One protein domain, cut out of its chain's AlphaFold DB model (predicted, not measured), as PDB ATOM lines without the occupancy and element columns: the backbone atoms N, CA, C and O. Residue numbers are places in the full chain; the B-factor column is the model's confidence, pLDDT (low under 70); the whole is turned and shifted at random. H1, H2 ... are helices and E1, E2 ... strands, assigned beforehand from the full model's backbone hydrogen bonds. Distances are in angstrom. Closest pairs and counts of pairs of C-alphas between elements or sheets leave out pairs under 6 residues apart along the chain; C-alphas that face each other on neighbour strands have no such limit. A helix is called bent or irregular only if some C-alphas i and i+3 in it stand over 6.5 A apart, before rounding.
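AT A GLANCE: This is residues 363 to 540 of the 550 residues of the protein "Mid1" of Kluyveromyces lactis (UniProt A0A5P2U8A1). A small sheet, E3, E5 and E4, with the hairpin E1 and E2 beside its E3 edge, makes one end of a body in which three helices, H1, H2 and H4, run roughly lengthwise, H2 between the other two. The long H1 begins at the strand end, where its residues 389 to 396 pack on E1; the link of residues 412 to 429 makes the other end, and H5 lies on the side away from H1, between two long stretches with no named element. The printed part has 178 residues, with named elements in the order E1 E2 H1 H2 E3 E4 H3 E5 H4 H5; the class is mixed, helices and strands, with under half of the residues in named elements. Both sheets are antiparallel, with orders E3 - E5 - E4 and E1 - E2. The whole is compact, with a radius of gyration of the C-alphas of 17.1 A, and only just elongated, spanning 54 by 35 by 26 A.

HOW THE PARTS SIT: In the larger sheet, E5, residues 480 to 483, is the inner strand between the edge strands E3, residues 448 to 450, and E4, residues 458 to 460. N 450 and O 481 are 2.9 A apart, and N 460 and O 480 are 2.8 A apart, both within hydrogen-bond range. E1, residues 363 to 366, and E2, residues 375 to 379, form a hairpin with N 363 and O 378 within hydrogen-bond range at 2.8 A. The closest C-alphas of E2 and E3 are those of Val 378 and Cys 449, 4.8 A apart. H1, residues 389 to 411, comes nearest to E1 at the C-alphas of Ala 393 and Ile 365, 5.6 A apart. H1 and H2, residues 430 to 445, form a helical hairpin: they touch, closest at the C-alphas of Ala 400 and Cys 442, 5.9 A, and run opposite ways at a steep tilt of 43 degrees. H2 touches H4, residues 487 to 496, closest at the C-alphas of Ser 436 and Met 493, 4.7 A, opposite ways at a shallow tilt of 22 degrees. H3, residues 468 to 473, is close to H1 but not clearly touching, with the C-alphas of Ile 395 and Leu 473 7.9 A apart. H4 and H5, residues 512 to 515, are only just apart, at 8.4 A. In H2, H3 and H4 every O i to N i+4 pair is within hydrogen-bond range, in H1 17 of 19 are, and H5 is too short for such a pair.

IN THESE COORDINATES: E1 begins at C-alpha 363, (120.531, 112.850, 232.715). H1 is 32.5 A long, with a kink of 34 degrees near residue 404, and only just irregular: C-alphas 403 and 406 are 6.52 A apart. H2 is 21.6 A long, H4 14.5 A and E2 13.2 A. H5 ends at C-alpha 515, (106.620, 90.103, 234.395).

THE WHOLE: The C-alphas farthest apart, those of Tyr 386 and Asp 421, are 55.3 A apart. The printed part has no cut. The links H1 to H2, 18 residues, and H4 to H5, 15 residues, are long. The mean pLDDT of the printed part is 90.9, and residues 386 to 387 are under 70.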
ATOM      1  N   SER A 363     120.766 111.418 232.911       95.44
ATOM      2  CA  SER A 363     120.531 112.850 232.715       95.44
ATOM      3  C   SER A 363     119.058 113.180 232.895       95.44
ATOM      4  O   SER A 363     118.193 112.519 232.319       95.44
ATOM      5  N   LEU A 364     118.773 114.227 233.662       96.56
ATOM      6  CA  LEU A 364     117.426 114.700 233.946       96.56
ATOM      7  C   LEU A 364     116.802 115.369 232.720       96.56
ATOM      8  O   LEU A 364     117.343 116.349 232.208       96.56
ATOM      9  N   ILE A 365     115.646 114.866 232.272       96.44
ATOM     10  CA  ILE A 365     114.856 115.472 231.193       96.44
ATOM     11  C   ILE A 365     113.429 115.771 231.657       96.44
ATOM     12  O   ILE A 365     112.846 115.030 232.448       96.44
ATOM     13  N   PHE A 366     112.852 116.865 231.164       95.50
ATOM     14  CA  PHE A 366     111.482 117.283 231.465       95.50
ATOM     15  C   PHE A 366     110.984 118.315 230.445       95.50
ATOM     16  O   PHE A 366     111.763 118.835 229.649       95.50
ATOM     17  N   GLY A 367     109.684 118.625 230.461       92.81
ATOM     18  CA  GLY A 367     109.095 119.618 229.552       92.81
ATOM     19  C   GLY A 367     109.077 119.167 228.086       92.81
ATOM     20  O   GLY A 367     109.267 119.985 227.186       92.81
ATOM     21  N   LEU A 368     108.890 117.863 227.855       94.38
ATOM     22  CA  LEU A 368     108.804 117.249 226.529       94.38
ATOM     23  C   LEU A 368     107.503 117.653 225.813       94.38
ATOM     24  O   LEU A 368     106.498 117.974 226.451       94.38
ATOM     25  N   GLY A 369     107.515 117.634 224.478       92.88
ATOM     26  CA  GLY A 369     106.378 118.054 223.659       92.88
ATOM     27  C   GLY A 369     105.318 116.964 223.521       92.88
ATOM     28  O   GLY A 369     104.132 117.219 223.742       92.88
ATOM     29  N   PHE A 370     105.732 115.745 223.166       95.31
ATOM     30  CA  PHE A 370     104.834 114.601 223.052       95.31
ATOM     31  C   PHE A 370     104.614 113.949 224.417       95.31
ATOM     32  O   PHE A 370     103.479 113.929 224.879       95.31
ATOM     33  N   CYS A 371     105.652 113.485 225.110       95.38
ATOM     34  CA  CYS A 371     105.605 112.874 226.441       95.38
ATOM     35  C   CYS A 371     105.618 113.915 227.578       95.38
ATOM     36  O   CYS A 371     106.432 113.850 228.495       95.38
ATOM     37  N   ASP A 372     104.672 114.854 227.538       91.62
ATOM     38  CA  ASP A 372     104.485 115.979 228.477       91.62
ATOM     39  C   ASP A 372     104.467 115.637 229.981       91.62
ATOM     40  O   ASP A 372     104.707 116.506 230.819       91.62
ATOM     41  N   GLY A 373     104.182 114.391 230.356       91.44
ATOM     42  CA  GLY A 373     104.226 113.939 231.747       91.44
ATOM     43  C   GLY A 373     105.591 113.427 232.231       91.44
ATOM     44  O   GLY A 373     105.716 113.133 233.418       91.44
ATOM     45  N   VAL A 374     106.594 113.305 231.355       94.94
ATOM     46  CA  VAL A 374     107.948 112.848 231.713       94.94
ATOM     47  C   VAL A 374     108.728 113.989 232.362       94.94
ATOM     48  O   VAL A 374     108.828 115.087 231.813       94.94
ATOM     49  N   ALA A 375     109.275 113.712 233.543       95.38
ATOM     50  CA  ALA A 375     110.117 114.632 234.298       95.38
ATOM     51  C   ALA A 375     111.060 113.845 235.218       95.38
ATOM     52  O   ALA A 375     110.918 113.885 236.436       95.38
ATOM     53  N   TYR A 376     111.946 113.048 234.628       96.75
ATOM     54  CA  TYR A 376     112.849 112.157 235.353       96.75
ATOM     55  C   TYR A 376     114.146 111.921 234.574       96.75
ATOM     56  O   TYR A 376     114.252 112.242 233.389       96.75
ATOM     57  N   SER A 377     115.134 111.355 235.254       97.12
ATOM     58  CA  SER A 377     116.447 111.029 234.722       97.12
ATOM     59  C   SER A 377     116.395 109.806 233.821       97.12
ATOM     60  O   SER A 377     115.796 108.782 234.152       97.12
ATOM     61  N   VAL A 378     117.029 109.919 232.659       96.69
ATOM     62  CA  VAL A 378     117.081 108.903 231.599       96.69
ATOM     63  C   VAL A 378     118.532 108.575 231.265       96.69
ATOM     64  O   VAL A 378     119.401 109.401 231.539       96.69
ATOM     65  N   PRO A 379     118.838 107.417 230.657       95.56
ATOM     66  CA  PRO A 379     120.203 107.091 230.266       95.56
ATOM     67  C   PRO A 379     120.797 108.170 229.357       95.56
ATOM     68  O   PRO A 379     120.209 108.519 228.324       95.56
ATOM     69  N   SER A 380     121.960 108.679 229.750       94.06
ATOM     70  CA  SER A 380     122.736 109.656 228.991       94.06
ATOM     71  C   SER A 380     123.287 109.029 227.713       94.06
ATOM     72  O   SER A 380     123.614 107.845 227.677       94.06
ATOM     73  N   SER A 381     123.426 109.821 226.653       92.75
ATOM     74  CA  SER A 381     123.923 109.344 225.360       92.75
ATOM     75  C   SER A 381     125.433 109.538 225.217       92.75
ATOM     76  O   SER A 381     125.951 110.619 225.473       92.75
ATOM     77  N   SER A 382     126.137 108.523 224.707       89.44
ATOM     78  CA  SER A 382     127.539 108.667 224.269       89.44
ATOM     79  C   SER A 382     127.703 109.410 222.935       89.44
ATOM     80  O   SER A 382     128.832 109.695 222.528       89.44
ATOM     81  N   LEU A 383     126.604 109.665 222.218       85.81
ATOM     82  CA  LEU A 383     126.593 110.325 220.909       85.81
ATOM     83  C   LEU A 383     126.464 111.846 221.019       85.81
ATOM     84  O   LEU A 383     126.822 112.546 220.072       85.81
ATOM     85  N   LEU A 384     125.953 112.335 222.148       83.00
ATOM     86  CA  LEU A 384     125.729 113.751 222.407       83.00
ATOM     87  C   LEU A 384     126.889 114.360 223.189       83.00
ATOM     88  O   LEU A 384     127.635 113.671 223.891       83.00
ATOM     89  N   GLU A 385     127.037 115.679 223.084       72.88
ATOM     90  CA  GLU A 385     127.896 116.398 224.015       72.88
ATOM     91  C   GLU A 385     127.327 116.282 225.436       72.88
ATOM     92  O   GLU A 385     126.119 116.324 225.651       72.88
ATOM     93  N   TYR A 386     128.227 116.169 226.415       60.09
ATOM     94  CA  TYR A 386     127.947 115.849 227.820       60.09
ATOM     95  C   TYR A 386     126.835 116.675 228.500       60.09
ATOM     96  O   TYR A 386     126.278 116.232 229.497       60.09
ATOM     97  N   ASN A 387     126.517 117.869 227.990       66.88
ATOM     98  CA  ASN A 387     125.554 118.790 228.600       66.88
ATOM     99  C   ASN A 387     124.348 119.122 227.706       66.88
ATOM    100  O   ASN A 387     123.552 119.970 228.100       66.88
ATOM    101  N   ASP A 388     124.200 118.509 226.526       83.56
ATOM    102  CA  ASP A 388     123.063 118.795 225.638       83.56
ATOM    103  C   ASP A 388     121.835 117.952 226.023       83.56
ATOM    104  O   ASP A 388     121.442 116.989 225.356       83.56
ATOM    105  N   LYS A 389     121.254 118.287 227.182       91.25
ATOM    106  CA  LYS A 389     120.062 117.605 227.708       91.25
ATOM    107  C   LYS A 389     118.811 117.941 226.890       91.25
ATOM    108  O   LYS A 389     117.871 117.148 226.873       91.25
ATOM    109  N   ASP A 390     118.805 119.080 226.196       91.00
ATOM    110  CA  ASP A 390     117.723 119.482 225.292       91.00
ATOM    111  C   ASP A 390     117.623 118.544 224.080       91.00
ATOM    112  O   ASP A 390     116.537 118.043 223.770       91.00
ATOM    113  N   GLU A 391     118.748 118.251 223.417       92.00
ATOM    114  CA  GLU A 391     118.777 117.294 222.305       92.00
ATOM    115  C   GLU A 391     118.446 115.873 222.783       92.00
ATOM    116  O   GLU A 391     117.661 115.170 222.137       92.00
ATOM    117  N   LEU A 392     118.954 115.469 223.955       93.69
ATOM    118  CA  LEU A 392     118.627 114.174 224.560       93.69
ATOM    119  C   LEU A 392     117.116 114.019 224.781       93.69
ATOM    120  O   LEU A 392     116.532 113.006 224.382       93.69
ATOM    121  N   ALA A 393     116.473 115.029 225.373       94.88
ATOM    122  CA  ALA A 393     115.031 115.048 225.586       94.88
ATOM    123  C   ALA A 393     114.270 114.930 224.257       94.88
ATOM    124  O   ALA A 393     113.345 114.125 224.149       94.88
ATOM    125  N   ALA A 394     114.691 115.671 223.226       93.88
ATOM    126  CA  ALA A 394     114.061 115.644 221.908       93.88
ATOM    127  C   ALA A 394     114.170 114.276 221.212       93.88
ATOM    128  O   ALA A 394     113.214 113.840 220.565       93.88
ATOM    129  N   ILE A 395     115.302 113.574 221.348       93.56
ATOM    130  CA  ILE A 395     115.479 112.235 220.766       93.56
ATOM    131  C   ILE A 395     114.534 111.233 221.435       93.56
ATOM    132  O   ILE A 395     113.810 110.524 220.733       93.56
ATOM    133  N   TYR A 396     114.496 111.192 222.771       95.44
ATOM    134  CA  TYR A 396     113.581 110.311 223.503       95.44
ATOM    135  C   TYR A 396     112.110 110.592 223.174       95.44
ATOM    136  O   TYR A 396     111.331 109.656 222.968       95.44
ATOM    137  N   ASP A 397     111.740 111.868 223.081       96.19
ATOM    138  CA  ASP A 397     110.376 112.288 222.764       96.19
ATOM    139  C   ASP A 397     109.967 111.875 221.339       96.19
ATOM    140  O   ASP A 397     108.910 111.279 221.131       96.19
ATOM    141  N   SER A 398     110.856 112.089 220.363       94.88
ATOM    142  CA  SER A 398     110.663 111.703 218.957       94.88
ATOM    143  C   SER A 398     110.539 110.186 218.778       94.88
ATOM    144  O   SER A 398     109.700 109.699 218.014       94.88
ATOM    145  N   ILE A 399     111.330 109.413 219.529       92.62
ATOM    146  CA  ILE A 399     111.227 107.952 219.581       92.62
ATOM    147  C   ILE A 399     109.817 107.533 220.013       92.62
ATOM    148  O   ILE A 399     109.172 106.746 219.313       92.62
ATOM    149  N   ALA A 400     109.324 108.077 221.126       94.50
ATOM    150  CA  ALA A 400     107.994 107.764 221.638       94.50
ATOM    151  C   ALA A 400     106.890 108.189 220.651       94.50
ATOM    152  O   ALA A 400     105.993 107.402 220.338       94.50
ATOM    153  N   GLU A 401     106.986 109.396 220.092       95.50
ATOM    154  CA  GLU A 401     106.027 109.914 219.114       95.50
ATOM    155  C   GLU A 401     105.964 109.036 217.850       95.50
ATOM    156  O   GLU A 401     104.879 108.742 217.330       95.50
ATOM    157  N   SER A 402     107.113 108.531 217.385       93.56
ATOM    158  CA  SER A 402     107.181 107.672 216.200       93.56
ATOM    159  C   SER A 402     106.358 106.389 216.361       93.56
ATOM    160  O   SER A 402     105.613 106.012 215.448       93.56
ATOM    161  N   TYR A 403     106.398 105.759 217.540       92.88
ATOM    162  CA  TYR A 403     105.609 104.564 217.847       92.88
ATOM    163  C   TYR A 403     104.117 104.864 218.004       92.88
ATOM    164  O   TYR A 403     103.273 104.014 217.701       92.88
ATOM    165  N   TYR A 404     103.772 106.078 218.432       95.88
ATOM    166  CA  TYR A 404     102.385 106.499 218.589       95.88
ATOM    167  C   TYR A 404     101.662 106.689 217.248       95.88
ATOM    168  O   TYR A 404     100.450 106.483 217.164       95.88
ATOM    169  N   SER A 405     102.389 107.034 216.180       92.69
ATOM    170  CA  SER A 405     101.814 107.340 214.861       92.69
ATOM    171  C   SER A 405     100.864 106.250 214.334       92.69
ATOM    172  O   SER A 405      99.711 106.541 214.004       92.69
ATOM    173  N   ASN A 406     101.288 104.983 214.346       92.00
ATOM    174  CA  ASN A 406     100.478 103.848 213.889       92.00
ATOM    175  C   ASN A 406      99.233 103.632 214.758       92.00
ATOM    176  O   ASN A 406      98.146 103.380 214.235       92.00
ATOM    177  N   PHE A 407      99.375 103.769 216.078       95.00
ATOM    178  CA  PHE A 407      98.249 103.680 217.003       95.00
ATOM    179  C   PHE A 407      97.230 104.794 216.746       95.00
ATOM    180  O   PHE A 407      96.033 104.526 216.677       95.00
ATOM    181  N   SER A 408      97.690 106.028 216.524       94.38
ATOM    182  CA  SER A 408      96.811 107.172 216.272       94.38
ATOM    183  C   SER A 408      95.953 106.994 215.011       94.38
ATOM    184  O   SER A 408      94.786 107.386 215.001       94.38
ATOM    185  N   LEU A 409      96.495 106.351 213.970       93.88
ATOM    186  CA  LEU A 409      95.755 106.000 212.755       93.88
ATOM    187  C   LEU A 409      94.744 104.884 213.018       93.88
ATOM    188  O   LEU A 409      93.615 104.948 212.540       93.88
ATOM    189  N   ALA A 410      95.127 103.874 213.798       93.50
ATOM    190  CA  ALA A 410      94.230 102.780 214.147       93.50
ATOM    191  C   ALA A 410      93.070 103.254 215.044       93.50
ATOM    192  O   ALA A 410      91.929 102.848 214.837       93.50
ATOM    193  N   LEU A 411      93.322 104.185 215.970       92.94
ATOM    194  CA  LEU A 411      92.293 104.788 216.822       92.94
ATOM    195  C   LEU A 411      91.256 105.589 216.024       92.94
ATOM    196  O   LEU A 411      90.091 105.601 216.404       92.94
ATOM    197  N   GLN A 412      91.632 106.185 214.888       90.38
ATOM    198  CA  GLN A 412      90.683 106.878 213.999       90.38
ATOM    199  C   GLN A 412      89.670 105.937 213.331       90.38
ATOM    200  O   GLN A 412      88.633 106.397 212.860       90.38
ATOM    201  N   LEU A 413      89.952 104.630 213.275       90.19
ATOM    202  CA  LEU A 413      89.023 103.629 212.739       90.19
ATOM    203  C   LEU A 413      87.989 103.172 213.779       90.19
ATOM    204  O   LEU A 413      87.008 102.521 213.418       90.19
ATOM    205  N   ILE A 414      88.200 103.503 215.054       89.06
ATOM    206  CA  ILE A 414      87.280 103.176 216.141       89.06
ATOM    207  C   ILE A 414      86.125 104.187 216.139       89.06
ATOM    208  O   ILE A 414      86.363 105.392 216.029       89.06
ATOM    209  N   PRO A 415      84.863 103.745 216.287       83.44
ATOM    210  CA  PRO A 415      83.717 104.645 216.339       83.44
ATOM    211  C   PRO A 415      83.669 105.381 217.690       83.44
ATOM    212  O   PRO A 415      82.976 104.986 218.627       83.44
ATOM    213  N   CYS A 416      84.453 106.452 217.794       79.25
ATOM    214  CA  CYS A 416      84.602 107.272 218.996       79.25
ATOM    215  C   CYS A 416      83.475 108.299 219.170       79.25
ATOM    216  O   CYS A 416      83.018 108.526 220.288       79.25
ATOM    217  N   ASP A 417      83.027 108.891 218.059       78.00
ATOM    218  CA  ASP A 417      82.034 109.968 218.000       78.00
ATOM    219  C   ASP A 417      80.778 109.489 217.252       78.00
ATOM    220  O   ASP A 417      80.438 109.973 216.172       78.00
ATOM    221  N   THR A 418      80.115 108.472 217.803       82.88
ATOM    222  CA  THR A 418      78.887 107.880 217.248       82.88
ATOM    223  C   THR A 418      77.751 107.885 218.279       82.88
ATOM    224  O   THR A 418      77.899 108.419 219.380       82.88
ATOM    225  N   GLU A 419      76.596 107.327 217.922       84.31
ATOM    226  CA  GLU A 419      75.449 107.171 218.820       84.31
ATOM    227  C   GLU A 419      75.811 106.359 220.081       84.31
ATOM    228  O   GLU A 419      76.710 105.517 220.076       84.31
ATOM    229  N   GLN A 420      75.122 106.628 221.197       79.81
ATOM    230  CA  GLN A 420      75.487 106.130 222.534       79.81
ATOM    231  C   GLN A 420      75.470 104.593 222.658       79.81
ATOM    232  O   GLN A 420      76.088 104.042 223.566       79.81
ATOM    233  N   ASP A 421      74.751 103.902 221.780       81.31
ATOM    234  CA  ASP A 421      74.677 102.441 221.692       81.31
ATOM    235  C   ASP A 421      75.708 101.830 220.725       81.31
ATOM    236  O   ASP A 421      75.884 100.612 220.717       81.31
ATOM    237  N   ALA A 422      76.415 102.658 219.949       82.75
ATOM    238  CA  ALA A 422      77.440 102.253 218.990       82.75
ATOM    239  C   ALA A 422      78.877 102.609 219.425       82.75
ATOM    240  O   ALA A 422      79.833 102.191 218.768       82.75
ATOM    241  N   VAL A 423      79.053 103.369 220.513       87.06
ATOM    242  CA  VAL A 423      80.379 103.623 221.103       87.06
ATOM    243  C   VAL A 423      80.936 102.355 221.755       87.06
ATOM    244  O   VAL A 423      80.200 101.574 222.355       87.06
ATOM    245  N   TYR A 424      82.258 102.165 221.692       88.25
ATOM    246  CA  TYR A 424      82.906 100.964 222.244       88.25
ATOM    247  C   TYR A 424      82.765 100.839 223.774       88.25
ATOM    248  O   TYR A 424      82.886  99.745 224.324       88.25
ATOM    249  N   SER A 425      82.534 101.955 224.475       88.12
ATOM    250  CA  SER A 425      82.340 101.984 225.922       88.12
ATOM    251  C   SER A 425      81.463 103.166 226.349       88.12
ATOM    252  O   SER A 425      81.681 104.288 225.892       88.12
ATOM    253  N   PRO A 426      80.511 102.969 227.280       86.69
ATOM    254  CA  PRO A 426      79.754 104.066 227.878       86.69
ATOM    255  C   PRO A 426      80.546 104.827 228.956       86.69
ATOM    256  O   PRO A 426      80.128 105.909 229.364       86.69
ATOM    257  N   LEU A 427      81.660 104.268 229.444       88.81
ATOM    258  CA  LEU A 427      82.464 104.837 230.535       88.81
ATOM    259  C   LEU A 427      83.778 105.460 230.056       88.81
ATOM    260  O   LEU A 427      84.327 106.322 230.739       88.81
ATOM    261  N   ARG A 428      84.301 105.015 228.910       90.62
ATOM    262  CA  ARG A 428      85.601 105.437 228.380       90.62
ATOM    263  C   ARG A 428      85.449 106.015 226.986       90.62
ATOM    264  O   ARG A 428      84.693 105.506 226.166       90.62
ATOM    265  N   LYS A 429      86.174 107.103 226.735       90.88
ATOM    266  CA  LYS A 429      86.231 107.783 225.439       90.88
ATOM    267  C   LYS A 429      87.551 107.488 224.750       90.88
ATOM    268  O   LYS A 429      88.528 107.110 225.393       90.88
ATOM    269  N   CYS A 430      87.623 107.716 223.445       92.06
ATOM    270  CA  CYS A 430      88.885 107.551 222.722       92.06
ATOM    271  C   CYS A 430      89.987 108.494 223.207       92.06
ATOM    272  O   CYS A 430      91.147 108.116 223.157       92.06
ATOM    273  N   SER A 431      89.649 109.662 223.765       92.88
ATOM    274  CA  SER A 431      90.635 110.522 224.429       92.88
ATOM    275  C   SER A 431      91.244 109.878 225.679       92.88
ATOM    276  O   SER A 431      92.419 110.092 225.950       92.88
ATOM    277  N   ASN A 432      90.482 109.060 226.419       93.56
ATOM    278  CA  ASN A 432      91.023 108.299 227.544       93.56
ATOM    279  C   ASN A 432      91.963 107.199 227.048       93.56
ATOM    280  O   ASN A 432      93.081 107.120 227.534       93.56
ATOM    281  N   CYS A 433      91.544 106.416 226.046       94.81
ATOM    282  CA  CYS A 433      92.411 105.412 225.419       94.81
ATOM    283  C   CYS A 433      93.706 106.041 224.882       94.81
ATOM    284  O   CYS A 433      94.791 105.547 225.165       94.81
ATOM    285  N   ALA A 434      93.598 107.160 224.162       95.12
ATOM    286  CA  ALA A 434      94.739 107.894 223.627       95.12
ATOM    287  C   ALA A 434      95.711 108.339 224.726       95.12
ATOM    288  O   ALA A 434      96.912 108.112 224.603       95.12
ATOM    289  N   ALA A 435      95.196 108.928 225.811       93.50
ATOM    290  CA  ALA A 435      96.011 109.358 226.942       93.50
ATOM    291  C   ALA A 435      96.676 108.174 227.661       93.50
ATOM    292  O   ALA A 435      97.877 108.211 227.907       93.50
ATOM    293  N   SER A 436      95.933 107.101 227.944       94.38
ATOM    294  CA  SER A 436      96.469 105.928 228.644       94.38
ATOM    295  C   SER A 436      97.486 105.161 227.790       94.38
ATOM    296  O   SER A 436      98.514 104.742 228.315       94.38
ATOM    297  N   TYR A 437      97.262 105.036 226.475       95.81
ATOM    298  CA  TYR A 437      98.243 104.462 225.549       95.81
ATOM    299  C   TYR A 437      99.497 105.334 225.443       95.81
ATOM    300  O   TYR A 437     100.600 104.804 225.490       95.81
ATOM    301  N   LYS A 438      99.350 106.662 225.342       95.75
ATOM    302  CA  LYS A 438     100.485 107.596 225.341       95.75
ATOM    303  C   LYS A 438     101.300 107.478 226.633       95.75
ATOM    304  O   LYS A 438     102.510 107.321 226.552       95.75
ATOM    305  N   ASN A 439     100.657 107.500 227.801       94.38
ATOM    306  CA  ASN A 439     101.350 107.386 229.088       94.38
ATOM    307  C   ASN A 439     102.092 106.053 229.211       94.38
ATOM    308  O   ASN A 439     103.269 106.047 229.558       94.38
ATOM    309  N   TRP A 440     101.432 104.941 228.866       95.06
ATOM    310  CA  TRP A 440     102.073 103.628 228.811       95.06
ATOM    311  C   TRP A 440     103.275 103.630 227.863       95.06
ATOM    312  O   TRP A 440     104.360 103.209 228.260       95.06
ATOM    313  N   LEU A 441     103.103 104.151 226.645       95.50
ATOM    314  CA  LEU A 441     104.151 104.216 225.634       95.50
ATOM    315  C   LEU A 441     105.359 105.007 226.139       95.50
ATOM    316  O   LEU A 441     106.461 104.474 226.116       95.50
ATOM    317  N   CYS A 442     105.145 106.217 226.662       95.81
ATOM    318  CA  CYS A 442     106.200 107.048 227.239       95.81
ATOM    319  C   CYS A 442     106.930 106.319 228.378       95.81
ATOM    320  O   CYS A 442     108.158 106.306 228.397       95.81
ATOM    321  N   SER A 443     106.203 105.648 229.285       93.81
ATOM    322  CA  SER A 443     106.818 104.881 230.374       93.81
ATOM    323  C   SER A 443     107.683 103.720 229.875       93.81
ATOM    324  O   SER A 443     108.723 103.458 230.471       93.81
ATOM    325  N   VAL A 444     107.289 103.018 228.803       93.12
ATOM    326  CA  VAL A 444     108.053 101.866 228.280       93.12
ATOM    327  C   VAL A 444     109.150 102.242 227.283       93.12
ATOM    328  O   VAL A 444     110.085 101.456 227.115       93.12
ATOM    329  N   SER A 445     109.040 103.382 226.597       93.38
ATOM    330  CA  SER A 445     110.016 103.830 225.595       93.38
ATOM    331  C   SER A 445     111.083 104.758 226.166       93.38
ATOM    332  O   SER A 445     112.183 104.796 225.621       93.38
ATOM    333  N   ILE A 446     110.776 105.488 227.245       95.88
ATOM    334  CA  ILE A 446     111.697 106.402 227.926       95.88
ATOM    335  C   ILE A 446     112.035 105.801 229.301       95.88
ATOM    336  O   ILE A 446     111.298 106.031 230.267       95.88
ATOM    337  N   PRO A 447     113.108 104.993 229.408       95.19
ATOM    338  CA  PRO A 447     113.462 104.328 230.656       95.19
ATOM    339  C   PRO A 447     113.914 105.347 231.702       95.19
ATOM    340  O   PRO A 447     114.772 106.184 231.426       95.19
ATOM    341  N   ARG A 448     113.364 105.250 232.916       96.56
ATOM    342  CA  ARG A 448     113.882 105.992 234.066       96.56
ATOM    343  C   ARG A 448     115.135 105.299 234.595       96.56
ATOM    344  O   ARG A 448     115.166 104.074 234.720       96.56
ATOM    345  N   CYS A 449     116.156 106.088 234.882       95.38
ATOM    346  CA  CYS A 449     117.521 105.658 235.150       95.38
ATOM    347  C   CYS A 449     117.982 106.159 236.516       95.38
ATOM    348  O   CYS A 449     117.625 107.262 236.927       95.38
ATOM    349  N   THR A 450     118.799 105.360 237.197       96.12
ATOM    350  CA  THR A 450     119.524 105.753 238.408       96.12
ATOM    351  C   THR A 450     120.883 105.052 238.491       96.12
ATOM    352  O   THR A 450     121.105 104.023 237.845       96.12
ATOM    353  N   THR A 451     121.799 105.601 239.290       95.12
ATOM    354  CA  THR A 451     123.065 104.950 239.667       95.12
ATOM    355  C   THR A 451     122.909 104.060 240.904       95.12
ATOM    356  O   THR A 451     123.772 103.227 241.188       95.12
ATOM    357  N   GLU A 452     121.793 104.184 241.628       93.56
ATOM    358  CA  GLU A 452     121.539 103.417 242.842       93.56
ATOM    359  C   GLU A 452     121.190 101.957 242.556       93.56
ATOM    360  O   GLU A 452     120.388 101.626 241.683       93.56
ATOM    361  N   LYS A 453     121.733 101.061 243.380       94.25
ATOM    362  CA  LYS A 453     121.423  99.635 243.321       94.25
ATOM    363  C   LYS A 453     120.373  99.262 244.363       94.25
ATOM    364  O   LYS A 453     120.656  99.272 245.559       94.25
ATOM    365  N   THR A 454     119.218  98.785 243.907       92.06
ATOM    366  CA  THR A 454     118.170  98.215 244.769       92.06
ATOM    367  C   THR A 454     117.727  96.840 244.263       92.06
ATOM    368  O   THR A 454     118.142  96.396 243.192       92.06
ATOM    369  N   LYS A 455     116.883  96.137 245.032       90.75
ATOM    370  CA  LYS A 455     116.267  94.871 244.588       90.75
ATOM    371  C   LYS A 455     115.195  95.071 243.504       90.75
ATOM    372  O   LYS A 455     114.844  94.103 242.841       90.75
ATOM    373  N   TYR A 456     114.679  96.294 243.349       90.62
ATOM    374  CA  TYR A 456     113.592  96.623 242.421       90.62
ATOM    375  C   TYR A 456     114.095  97.103 241.052       90.62
ATOM    376  O   TYR A 456     113.313  97.163 240.104       90.62
ATOM    377  N   TYR A 457     115.379  97.459 240.938       94.25
ATOM    378  CA  TYR A 457     115.948  98.019 239.712       94.25
ATOM    379  C   TYR A 457     116.742  96.983 238.927       94.25
ATOM    380  O   TYR A 457     117.429  96.127 239.490       94.25
ATOM    381  N   VAL A 458     116.682  97.092 237.602       94.19
ATOM    382  CA  VAL A 458     117.359  96.170 236.688       94.19
ATOM    383  C   VAL A 458     118.642  96.806 236.182       94.19
ATOM    384  O   VAL A 458     118.613  97.859 235.557       94.19
ATOM    385  N   HIS A 459     119.772  96.145 236.411       95.50
ATOM    386  CA  HIS A 459     121.042  96.562 235.824       95.50
ATOM    387  C   HIS A 459     121.013  96.402 234.298       95.50
ATOM    388  O   HIS A 459     120.722  95.315 233.793       95.50
ATOM    389  N   ARG A 460     121.371  97.458 233.572       94.88
ATOM    390  CA  ARG A 460     121.523  97.485 232.115       94.88
ATOM    391  C   ARG A 460     122.958  97.853 231.777       94.88
ATOM    392  O   ARG A 460     123.474  98.832 232.312       94.88
ATOM    393  N   SER A 461     123.593  97.075 230.899       94.38
ATOM    394  CA  SER A 461     124.876  97.502 230.340       94.38
ATOM    395  C   SER A 461     124.654  98.548 229.253       94.38
ATOM    396  O   SER A 461     123.565  98.630 228.675       94.38
ATOM    397  N   ALA A 462     125.693  99.316 228.938       90.56
ATOM    398  CA  ALA A 462     125.636 100.324 227.880       90.56
ATOM    399  C   ALA A 462     125.192  99.771 226.504       90.56
ATOM    400  O   ALA A 462     124.647 100.504 225.680       90.56
ATOM    401  N   GLU A 463     125.405  98.479 226.240       89.62
ATOM    402  CA  GLU A 463     125.052  97.801 224.986       89.62
ATOM    403  C   GLU A 463     123.714  97.049 225.024       89.62
ATOM    404  O   GLU A 463     123.225  96.626 223.974       89.62
ATOM    405  N   GLU A 464     123.127  96.850 226.206       90.31
ATOM    406  CA  GLU A 464     121.913  96.052 226.401       90.31
ATOM    407  C   GLU A 464     120.834  96.864 227.131       90.31
ATOM    408  O   GLU A 464     120.422  96.562 228.252       90.31
ATOM    409  N   SER A 465     120.355  97.917 226.466       89.50
ATOM    410  CA  SER A 465     119.185  98.685 226.895       89.50
ATOM    411  C   SER A 465     117.895  97.875 226.773       89.50
ATOM    412  O   SER A 465     117.822  96.849 226.098       89.50
ATOM    413  N   ARG A 466     116.823  98.407 227.371       87.81
ATOM    414  CA  ARG A 466     115.469  97.833 227.339       87.81
ATOM    415  C   ARG A 466     114.984  97.428 225.938       87.81
ATOM    416  O   ARG A 466     114.225  96.470 225.811       87.81
ATOM    417  N   ASN A 467     115.371  98.169 224.899       85.44
ATOM    418  CA  ASN A 467     115.070  97.828 223.513       85.44
ATOM    419  C   ASN A 467     116.252  98.154 222.586       85.44
ATOM    420  O   ASN A 467     117.066  99.027 222.887       85.44
ATOM    421  N   GLU A 468     116.315  97.462 221.445       87.12
ATOM    422  CA  GLU A 468     117.400  97.609 220.463       87.12
ATOM    423  C   GLU A 468     117.514  99.040 219.921       87.12
ATOM    424  O   GLU A 468     118.616  99.531 219.694       87.12
ATOM    425  N   MET A 469     116.392  99.753 219.779       85.62
ATOM    426  CA  MET A 469     116.397 101.108 219.233       85.62
ATOM    427  C   MET A 469     117.102 102.111 220.155       85.62
ATOM    428  O   MET A 469     117.751 103.033 219.667       85.62
ATOM    429  N   LEU A 470     117.031 101.920 221.475       88.00
ATOM    430  CA  LEU A 470     117.796 102.720 222.432       88.00
ATOM    431  C   LEU A 470     119.302 102.460 222.315       88.00
ATOM    432  O   LEU A 470     120.082 103.404 222.404       88.00
ATOM    433  N   ASN A 471     119.720 101.221 222.045       88.88
ATOM    434  CA  ASN A 471     121.137 100.905 221.829       88.88
ATOM    435  C   ASN A 471     121.700 101.619 220.594       88.88
ATOM    436  O   ASN A 471     122.845 102.070 220.615       88.88
ATOM    437  N   ASP A 472     120.886 101.753 219.546       87.88
ATOM    438  CA  ASP A 472     121.295 102.374 218.287       87.88
ATOM    439  C   ASP A 472     121.215 103.910 218.317       87.88
ATOM    440  O   ASP A 472     122.125 104.579 217.826       87.88
ATOM    441  N   LEU A 473     120.127 104.473 218.860       87.69
ATOM    442  CA  LEU A 473     119.837 105.914 218.787       87.69
ATOM    443  C   LEU A 473     120.323 106.708 219.999       87.69
ATOM    444  O   LEU A 473     120.715 107.860 219.840       87.69
ATOM    445  N   ILE A 474     120.289 106.118 221.195       91.19
ATOM    446  CA  ILE A 474     120.811 106.758 222.409       91.19
ATOM    447  C   ILE A 474     122.244 106.310 222.644       91.19
ATOM    448  O   ILE A 474     123.097 107.148 222.916       91.19
ATOM    449  N   LYS A 475     122.513 105.005 222.524       92.25
ATOM    450  CA  LYS A 475     123.802 104.384 222.844       92.25
ATOM    451  C   LYS A 475     124.317 104.866 224.213       92.25
ATOM    452  O   LYS A 475     125.186 105.754 224.246       92.25
ATOM    453  N   PRO A 476     123.750 104.341 225.317       93.62
ATOM    454  CA  PRO A 476     124.052 104.803 226.664       93.62
ATOM    455  C   PRO A 476     125.552 104.978 226.923       93.62
ATOM    456  O   PRO A 476     126.374 104.208 226.426       93.62
ATOM    457  N   SER A 477     125.923 106.016 227.669       92.06
ATOM    458  CA  SER A 477     127.332 106.328 227.951       92.06
ATOM    459  C   SER A 477     128.023 105.320 228.866       92.06
ATOM    460  O   SER A 477     129.247 105.184 228.815       92.06
ATOM    461  N   SER A 478     127.247 104.647 229.709       94.12
ATOM    462  CA  SER A 478     127.708 103.790 230.799       94.12
ATOM    463  C   SER A 478     126.581 102.862 231.252       94.12
ATOM    464  O   SER A 478     125.429 103.004 230.833       94.12
ATOM    465  N   ASP A 479     126.936 101.893 232.091       96.19
ATOM    466  CA  ASP A 479     125.981 101.009 232.755       96.19
ATOM    467  C   ASP A 479     125.095 101.807 233.720       96.19
ATOM    468  O   ASP A 479     125.542 102.769 234.343       96.19
ATOM    469  N   TYR A 480     123.838 101.396 233.861       95.81
ATOM    470  CA  TYR A 480     122.869 102.066 234.727       95.81
ATOM    471  C   TYR A 480     121.864 101.080 235.319       95.81
ATOM    472  O   TYR A 480     121.738  99.936 234.873       95.81
ATOM    473  N   TYR A 481     121.110 101.528 236.320       96.81
ATOM    474  CA  TYR A 481     119.965 100.796 236.843       96.81
ATOM    475  C   TYR A 481     118.670 101.387 236.282       96.81
ATOM    476  O   TYR A 481     118.391 102.578 236.421       96.81
ATOM    477  N   GLU A 482     117.879 100.550 235.617       95.94
ATOM    478  CA  GLU A 482     116.563 100.896 235.093       95.94
ATOM    479  C   GLU A 482     115.498 100.706 236.177       95.94
ATOM    480  O   GLU A 482     115.352  99.617 236.746       95.94
ATOM    481  N   ILE A 483     114.698 101.747 236.396       96.50
ATOM    482  CA  ILE A 483     113.450 101.661 237.151       96.50
ATOM    483  C   ILE A 483     112.354 101.223 236.172       96.50
ATOM    484  O   ILE A 483     111.915 101.996 235.315       96.50
ATOM    485  N   LEU A 484     111.932  99.958 236.268       95.88
ATOM    486  CA  LEU A 484     110.977  99.364 235.328       95.88
ATOM    487  C   LEU A 484     109.599 100.043 235.400       95.88
ATOM    488  O   LEU A 484     109.176 100.436 236.483       95.88
ATOM    489  N   PRO A 485     108.839 100.119 234.294       95.69
ATOM    490  CA  PRO A 485     107.484 100.666 234.294       95.69
ATOM    491  C   PRO A 485     106.533  99.951 235.259       95.69
ATOM    492  O   PRO A 485     106.560  98.726 235.368       95.69
ATOM    493  N   CYS A 486     105.636 100.692 235.904       95.38
ATOM    494  CA  CYS A 486     104.600 100.106 236.749       95.38
ATOM    495  C   CYS A 486     103.618  99.292 235.896       95.38
ATOM    496  O   CYS A 486     103.153  99.776 234.855       95.38
ATOM    497  N   VAL A 487     103.256  98.080 236.330       94.69
ATOM    498  CA  VAL A 487     102.292  97.216 235.614       94.69
ATOM    499  C   VAL A 487     100.928  97.897 235.428       94.69
ATOM    500  O   VAL A 487     100.267  97.711 234.401       94.69
ATOM    501  N   ASP A 488     100.553  98.772 236.360       94.25
ATOM    502  CA  ASP A 488      99.367  99.625 236.317       94.25
ATOM    503  C   ASP A 488      99.272 100.459 235.045       94.25
ATOM    504  O   ASP A 488      98.175 100.646 234.528       94.25
ATOM    505  N   THR A 489     100.397 100.917 234.484       94.12
ATOM    506  CA  THR A 489     100.386 101.693 233.232       94.12
ATOM    507  C   THR A 489      99.833 100.859 232.072       94.12
ATOM    508  O   THR A 489      98.998 101.336 231.300       94.12
ATOM    509  N   CYS A 490     100.211  99.579 231.996       94.81
ATOM    510  CA  CYS A 490      99.677  98.646 231.009       94.81
ATOM    511  C   CYS A 490      98.197  98.345 231.279       94.81
ATOM    512  O   CYS A 490      97.373  98.367 230.362       94.81
ATOM    513  N   VAL A 491      97.835  98.084 232.539       94.12
ATOM    514  CA  VAL A 491      96.450  97.746 232.901       94.12
ATOM    515  C   VAL A 491      95.508  98.934 232.689       94.12
ATOM    516  O   VAL A 491      94.385  98.747 232.221       94.12
ATOM    517  N   ALA A 492      95.962 100.161 232.947       93.19
ATOM    518  CA  ALA A 492      95.223 101.384 232.656       93.19
ATOM    519  C   ALA A 492      94.960 101.533 231.152       93.19
ATOM    520  O   ALA A 492      93.821 101.786 230.759       93.19
ATOM    521  N   MET A 493      95.971 101.300 230.308       94.50
ATOM    522  CA  MET A 493      95.800 101.266 228.852       94.50
ATOM    523  C   MET A 493      94.774 100.204 228.431       94.50
ATOM    524  O   MET A 493      93.844 100.516 227.688       94.50
ATOM    525  N   LEU A 494      94.896  98.969 228.930       94.19
ATOM    526  CA  LEU A 494      93.974  97.876 228.606       94.19
ATOM    527  C   LEU A 494      92.526  98.196 229.005       94.19
ATOM    528  O   LEU A 494      91.593  97.889 228.268       94.19
ATOM    529  N   ARG A 495      92.337  98.819 230.170       92.56
ATOM    530  CA  ARG A 495      91.028  99.229 230.691       92.56
ATOM    531  C   ARG A 495      90.390 100.337 229.856       92.56
ATOM    532  O   ARG A 495      89.166 100.382 229.727       92.56
ATOM    533  N   ASP A 496      91.204 101.267 229.367       94.06
ATOM    534  CA  ASP A 496      90.713 102.496 228.750       94.06
ATOM    535  C   ASP A 496      90.548 102.374 227.233       94.06
ATOM    536  O   ASP A 496      89.870 103.215 226.646       94.06
ATOM    537  N   CYS A 497      91.111 101.336 226.608       94.75
ATOM    538  CA  CYS A 497      91.075 101.122 225.164       94.75
ATOM    539  C   CYS A 497      90.068 100.052 224.694       94.75
ATOM    540  O   CYS A 497      89.752  99.118 225.431       94.75
ATOM    541  N   PRO A 498      89.567 100.160 223.445       93.06
ATOM    542  CA  PRO A 498      88.735  99.138 222.817       93.06
ATOM    543  C   PRO A 498      89.409  97.758 222.767       93.06
ATOM    544  O   PRO A 498      90.601  97.670 222.454       93.06
ATOM    545  N   PRO A 499      88.650  96.667 222.972       89.31
ATOM    546  CA  PRO A 499      89.184  95.308 222.902       89.31
ATOM    547  C   PRO A 499      89.673  94.920 221.496       89.31
ATOM    548  O   PRO A 499      90.502  94.020 221.379       89.31
ATOM    549  N   ASP A 500      89.214  95.601 220.439       89.56
ATOM    550  CA  ASP A 500      89.625  95.371 219.045       89.56
ATOM    551  C   ASP A 500      91.133  95.539 218.815       89.56
ATOM    552  O   ASP A 500      91.691  94.937 217.898       89.56
ATOM    553  N   PHE A 501      91.811  96.319 219.664       92.06
ATOM    554  CA  PHE A 501      93.266  96.459 219.619       92.06
ATOM    555  C   PHE A 501      94.015  95.197 220.062       92.06
ATOM    556  O   PHE A 501      95.190  95.046 219.736       92.06
ATOM    557  N   GLY A 502      93.365  94.293 220.800       91.94
ATOM    558  CA  GLY A 502      93.975  93.042 221.247       91.94
ATOM    559  C   GLY A 502      95.152  93.219 222.210       91.94
ATOM    560  O   GLY A 502      95.993  92.329 222.301       91.94
ATOM    561  N   PHE A 503      95.240  94.354 222.913       93.56
ATOM    562  CA  PHE A 503      96.280  94.573 223.915       93.56
ATOM    563  C   PHE A 503      96.192  93.535 225.036       93.56
ATOM    564  O   PHE A 503      95.109  93.159 225.484       93.56
ATOM    565  N   THR A 504      97.349  93.095 225.521       92.44
ATOM    566  CA  THR A 504      97.455  92.159 226.643       92.44
ATOM    567  C   THR A 504      98.620  92.551 227.531       92.44
ATOM    568  O   THR A 504      99.733  92.733 227.035       92.44
ATOM    569  N   CYS A 505      98.381  92.629 228.838       92.31
ATOM    570  CA  CYS A 505      99.437  92.835 229.825       92.31
ATOM    571  C   CYS A 505     100.004  91.492 230.305       92.31
ATOM    572  O   CYS A 505      99.266  90.500 230.327       92.31
ATOM    573  N   PRO A 506     101.289  91.432 230.699       91.00
ATOM    574  CA  PRO A 506     101.874  90.225 231.273       91.00
ATOM    575  C   PRO A 506     101.088  89.732 232.493       91.00
ATOM    576  O   PRO A 506     100.614  90.525 233.307       91.00
ATOM    577  N   SER A 507     100.961  88.409 232.637       87.44
ATOM    578  CA  SER A 507     100.337  87.829 233.827       87.44
ATOM    579  C   SER A 507     101.276  87.954 235.017       87.44
ATOM    580  O   SER A 507     102.342  87.343 235.044       87.44
ATOM    581  N   TYR A 508     100.830  88.688 236.026       84.75
ATOM    582  CA  TYR A 508     101.543  88.871 237.283       84.75
ATOM    583  C   TYR A 508     101.159  87.845 238.367       84.75
ATOM    584  O   TYR A 508     101.698  87.887 239.466       84.75
ATOM    585  N   THR A 509     100.260  86.898 238.062       82.81
ATOM    586  CA  THR A 509      99.870  85.791 238.963       82.81
ATOM    587  C   THR A 509     100.431  84.439 238.535       82.81
ATOM    588  O   THR A 509     100.651  83.566 239.366       82.81
ATOM    589  N   SER A 510     100.587  84.214 237.227       84.81
ATOM    590  CA  SER A 510     101.017  82.917 236.684       84.81
ATOM    591  C   SER A 510     102.476  82.913 236.242       84.81
ATOM    592  O   SER A 510     103.088  81.850 236.212       84.81
ATOM    593  N   TYR A 511     103.023  84.081 235.894       83.50
ATOM    594  CA  TYR A 511     104.376  84.236 235.360       83.50
ATOM    595  C   TYR A 511     105.058  85.486 235.931       83.50
ATOM    596  O   TYR A 511     105.616  86.291 235.186       83.50
ATOM    597  N   THR A 512     104.998  85.648 237.254       83.56
ATOM    598  CA  THR A 512     105.524  86.821 237.969       83.56
ATOM    599  C   THR A 512     106.997  87.077 237.642       83.56
ATOM    600  O   THR A 512     107.337  88.196 237.273       83.56
ATOM    601  N   ASP A 513     107.835  86.035 237.600       83.50
ATOM    602  CA  ASP A 513     109.255  86.159 237.228       83.50
ATOM    603  C   ASP A 513     109.468  86.757 235.827       83.50
ATOM    604  O   ASP A 513     110.412  87.508 235.599       83.50
ATOM    605  N   LEU A 514     108.599  86.431 234.860       84.00
ATOM    606  CA  LEU A 514     108.687  86.997 233.509       84.00
ATOM    607  C   LEU A 514     108.194  88.443 233.479       84.00
ATOM    608  O   LEU A 514     108.770  89.263 232.766       84.00
ATOM    609  N   MET A 515     107.150  88.749 234.251       89.44
ATOM    610  CA  MET A 515     106.620  90.103 234.395       89.44
ATOM    611  C   MET A 515     107.686  91.044 234.975       89.44
ATOM    612  O   MET A 515     107.924  92.094 234.381       89.44
ATOM    613  N   LEU A 516     108.406  90.604 236.015       88.81
ATOM    614  CA  LEU A 516     109.475  91.352 236.693       88.81
ATOM    615  C   LEU A 516     110.717  91.639 235.826       88.81
ATOM    616  O   LEU A 516     111.597  92.383 236.241       88.81
ATOM    617  N   ASN A 517     110.792  91.112 234.598       86.75
ATOM    618  CA  ASN A 517     111.816  91.520 233.626       86.75
ATOM    619  C   ASN A 517     111.413  92.757 232.806       86.75
ATOM    620  O   ASN A 517     112.232  93.313 232.075       86.75
ATOM    621  N   SER A 518     110.134  93.140 232.833       89.62
ATOM    622  CA  SER A 518     109.568  94.186 231.972       89.62
ATOM    623  C   SER A 518     108.797  95.249 232.741       89.62
ATOM    624  O   SER A 518     108.828  96.405 232.326       89.62
ATOM    625  N   TYR A 519     108.120  94.883 233.823       94.31
ATOM    626  CA  TYR A 519     107.342  95.779 234.670       94.31
ATOM    627  C   TYR A 519     107.660  95.505 236.138       94.31
ATOM    628  O   TYR A 519     108.260  94.485 236.465       94.31
ATOM    629  N   ASN A 520     107.239  96.408 237.012       94.12
ATOM    630  CA  ASN A 520     107.307  96.214 238.455       94.12
ATOM    631  C   ASN A 520     106.027  96.748 239.128       94.12
ATOM    632  O   ASN A 520     105.177  97.344 238.455       94.12
ATOM    633  N   PHE A 521     105.870  96.504 240.424       92.94
ATOM    634  CA  PHE A 521     104.767  97.023 241.235       92.94
ATOM    635  C   PHE A 521     105.172  98.307 241.951       92.94
ATOM    636  O   PHE A 521     106.358  98.553 242.195       92.94
ATOM    637  N   TYR A 522     104.181  99.145 242.246       92.56
ATOM    638  CA  TYR A 522     104.384 100.368 243.008       92.56
ATOM    639  C   TYR A 522     104.201 100.088 244.497       92.56
ATOM    640  O   TYR A 522     103.079  99.834 244.927       92.56
ATOM    641  N   GLU A 523     105.280 100.198 245.269       90.38
ATOM    642  CA  GLU A 523     105.245  99.994 246.715       90.38
ATOM    643  C   GLU A 523     105.293 101.326 247.460       90.38
ATOM    644  O   GLU A 523     106.118 102.198 247.182       90.38
ATOM    645  N   THR A 524     104.381 101.489 248.419       85.06
ATOM    646  CA  THR A 524     104.205 102.750 249.168       85.06
ATOM    647  C   THR A 524     105.039 102.829 250.444       85.06
ATOM    648  O   THR A 524     105.145 103.898 251.043       85.06
ATOM    649  N   ASP A 525     105.622 101.711 250.874       85.06
ATOM    650  CA  ASP A 525     106.412 101.591 252.100       85.06
ATOM    651  C   ASP A 525     107.905 101.915 251.892       85.06
ATOM    652  O   ASP A 525     108.647 102.087 252.863       85.06
ATOM    653  N   GLN A 526     108.346 102.029 250.637       86.94
ATOM    654  CA  GLN A 526     109.725 102.342 250.282       86.94
ATOM    655  C   GLN A 526     109.978 103.855 250.273       86.94
ATOM    656  O   GLN A 526     109.135 104.660 249.882       86.94
ATOM    657  N   SER A 527     111.195 104.256 250.651       84.44
ATOM    658  CA  SER A 527     111.644 105.655 250.579       84.44
ATOM    659  C   SER A 527     112.014 106.111 249.159       84.44
ATOM    660  O   SER A 527     112.420 107.255 248.974       84.44
ATOM    661  N   TYR A 528     111.917 105.217 248.175       87.44
ATOM    662  CA  TYR A 528     112.260 105.421 246.771       87.44
ATOM    663  C   TYR A 528     111.194 104.778 245.874       87.44
ATOM    664  O   TYR A 528     110.408 103.943 246.315       87.44
ATOM    665  N   LEU A 529     111.159 105.164 244.599       90.94
ATOM    666  CA  LEU A 529     110.172 104.667 243.641       90.94
ATOM    667  C   LEU A 529     110.537 103.267 243.152       90.94
ATOM    668  O   LEU A 529     111.559 103.099 242.505       90.94
ATOM    669  N   THR A 530     109.686 102.271 243.379       93.69
ATOM    670  CA  THR A 530     109.933 100.888 242.928       93.69
ATOM    671  C   THR A 530     109.663 100.661 241.440       93.69
ATOM    672  O   THR A 530     110.174  99.702 240.857       93.69
ATOM    673  N   CYS A 531     108.885 101.542 240.804       94.81
ATOM    674  CA  CYS A 531     108.552 101.466 239.386       94.81
ATOM    675  C   CYS A 531     108.328 102.853 238.757       94.81
ATOM    676  O   CYS A 531     108.020 103.832 239.437       94.81
ATOM    677  N   ASN A 532     108.494 102.935 237.436       94.94
ATOM    678  CA  ASN A 532     108.342 104.144 236.636       94.94
ATOM    679  C   ASN A 532     106.897 104.322 236.149       94.94
ATOM    680  O   ASN A 532     106.292 103.401 235.597       94.94
ATOM    681  N   PHE A 533     106.353 105.527 236.269       92.00
ATOM    682  CA  PHE A 533     105.033 105.863 235.749       92.00
ATOM    683  C   PHE A 533     104.989 107.317 235.295       92.00
ATOM    684  O   PHE A 533     105.710 108.175 235.797       92.00
ATOM    685  N   VAL A 534     104.093 107.593 234.350       88.12
ATOM    686  CA  VAL A 534     103.748 108.952 233.932       88.12
ATOM    687  C   VAL A 534     102.348 109.268 234.450       88.12
ATOM    688  O   VAL A 534     101.382 108.602 234.074       88.12
ATOM    689  N   GLY A 535     102.227 110.282 235.309       79.12
ATOM    690  CA  GLY A 535     100.948 110.697 235.892       79.12
ATOM    691  C   GLY A 535     100.980 110.772 237.416       79.12
ATOM    692  O   GLY A 535     101.981 111.180 237.995       79.12
ATOM    693  N   ASN A 536      99.863 110.433 238.061       79.44
ATOM    694  CA  ASN A 536      99.703 110.508 239.511       79.44
ATOM    695  C   ASN A 536      99.846 109.112 240.136       79.44
ATOM    696  O   ASN A 536      99.179 108.176 239.699       79.44
ATOM    697  N   SER A 537     100.665 108.978 241.182       82.25
ATOM    698  CA  SER A 537     100.831 107.709 241.905       82.25
ATOM    699  C   SER A 537      99.530 107.211 242.535       82.25
ATOM    700  O   SER A 537      99.353 106.011 242.691       82.25
ATOM    701  N   ALA A 538      98.575 108.101 242.829       82.62
ATOM    702  CA  ALA A 538      97.256 107.722 243.337       82.62
ATOM    703  C   ALA A 538      96.441 106.858 242.353       82.62
ATOM    704  O   ALA A 538      95.493 106.194 242.769       82.62
ATOM    705  N   ASP A 539      96.789 106.854 241.064       82.06
ATOM    706  CA  ASP A 539      96.138 106.007 240.060       82.06
ATOM    707  C   ASP A 539      96.700 104.572 240.034       82.06
ATOM    708  O   ASP A 539      96.118 103.706 239.373       82.06
ATOM    709  N   LEU A 540      97.798 104.312 240.756       87.75
ATOM    710  CA  LEU A 540      98.441 103.004 240.892       87.75
ATOM    711  C   LEU A 540      97.772 102.247 242.045       87.75
ATOM    712  O   LEU A 540      97.686 102.748 243.164       87.75
TER     713      LEU A 540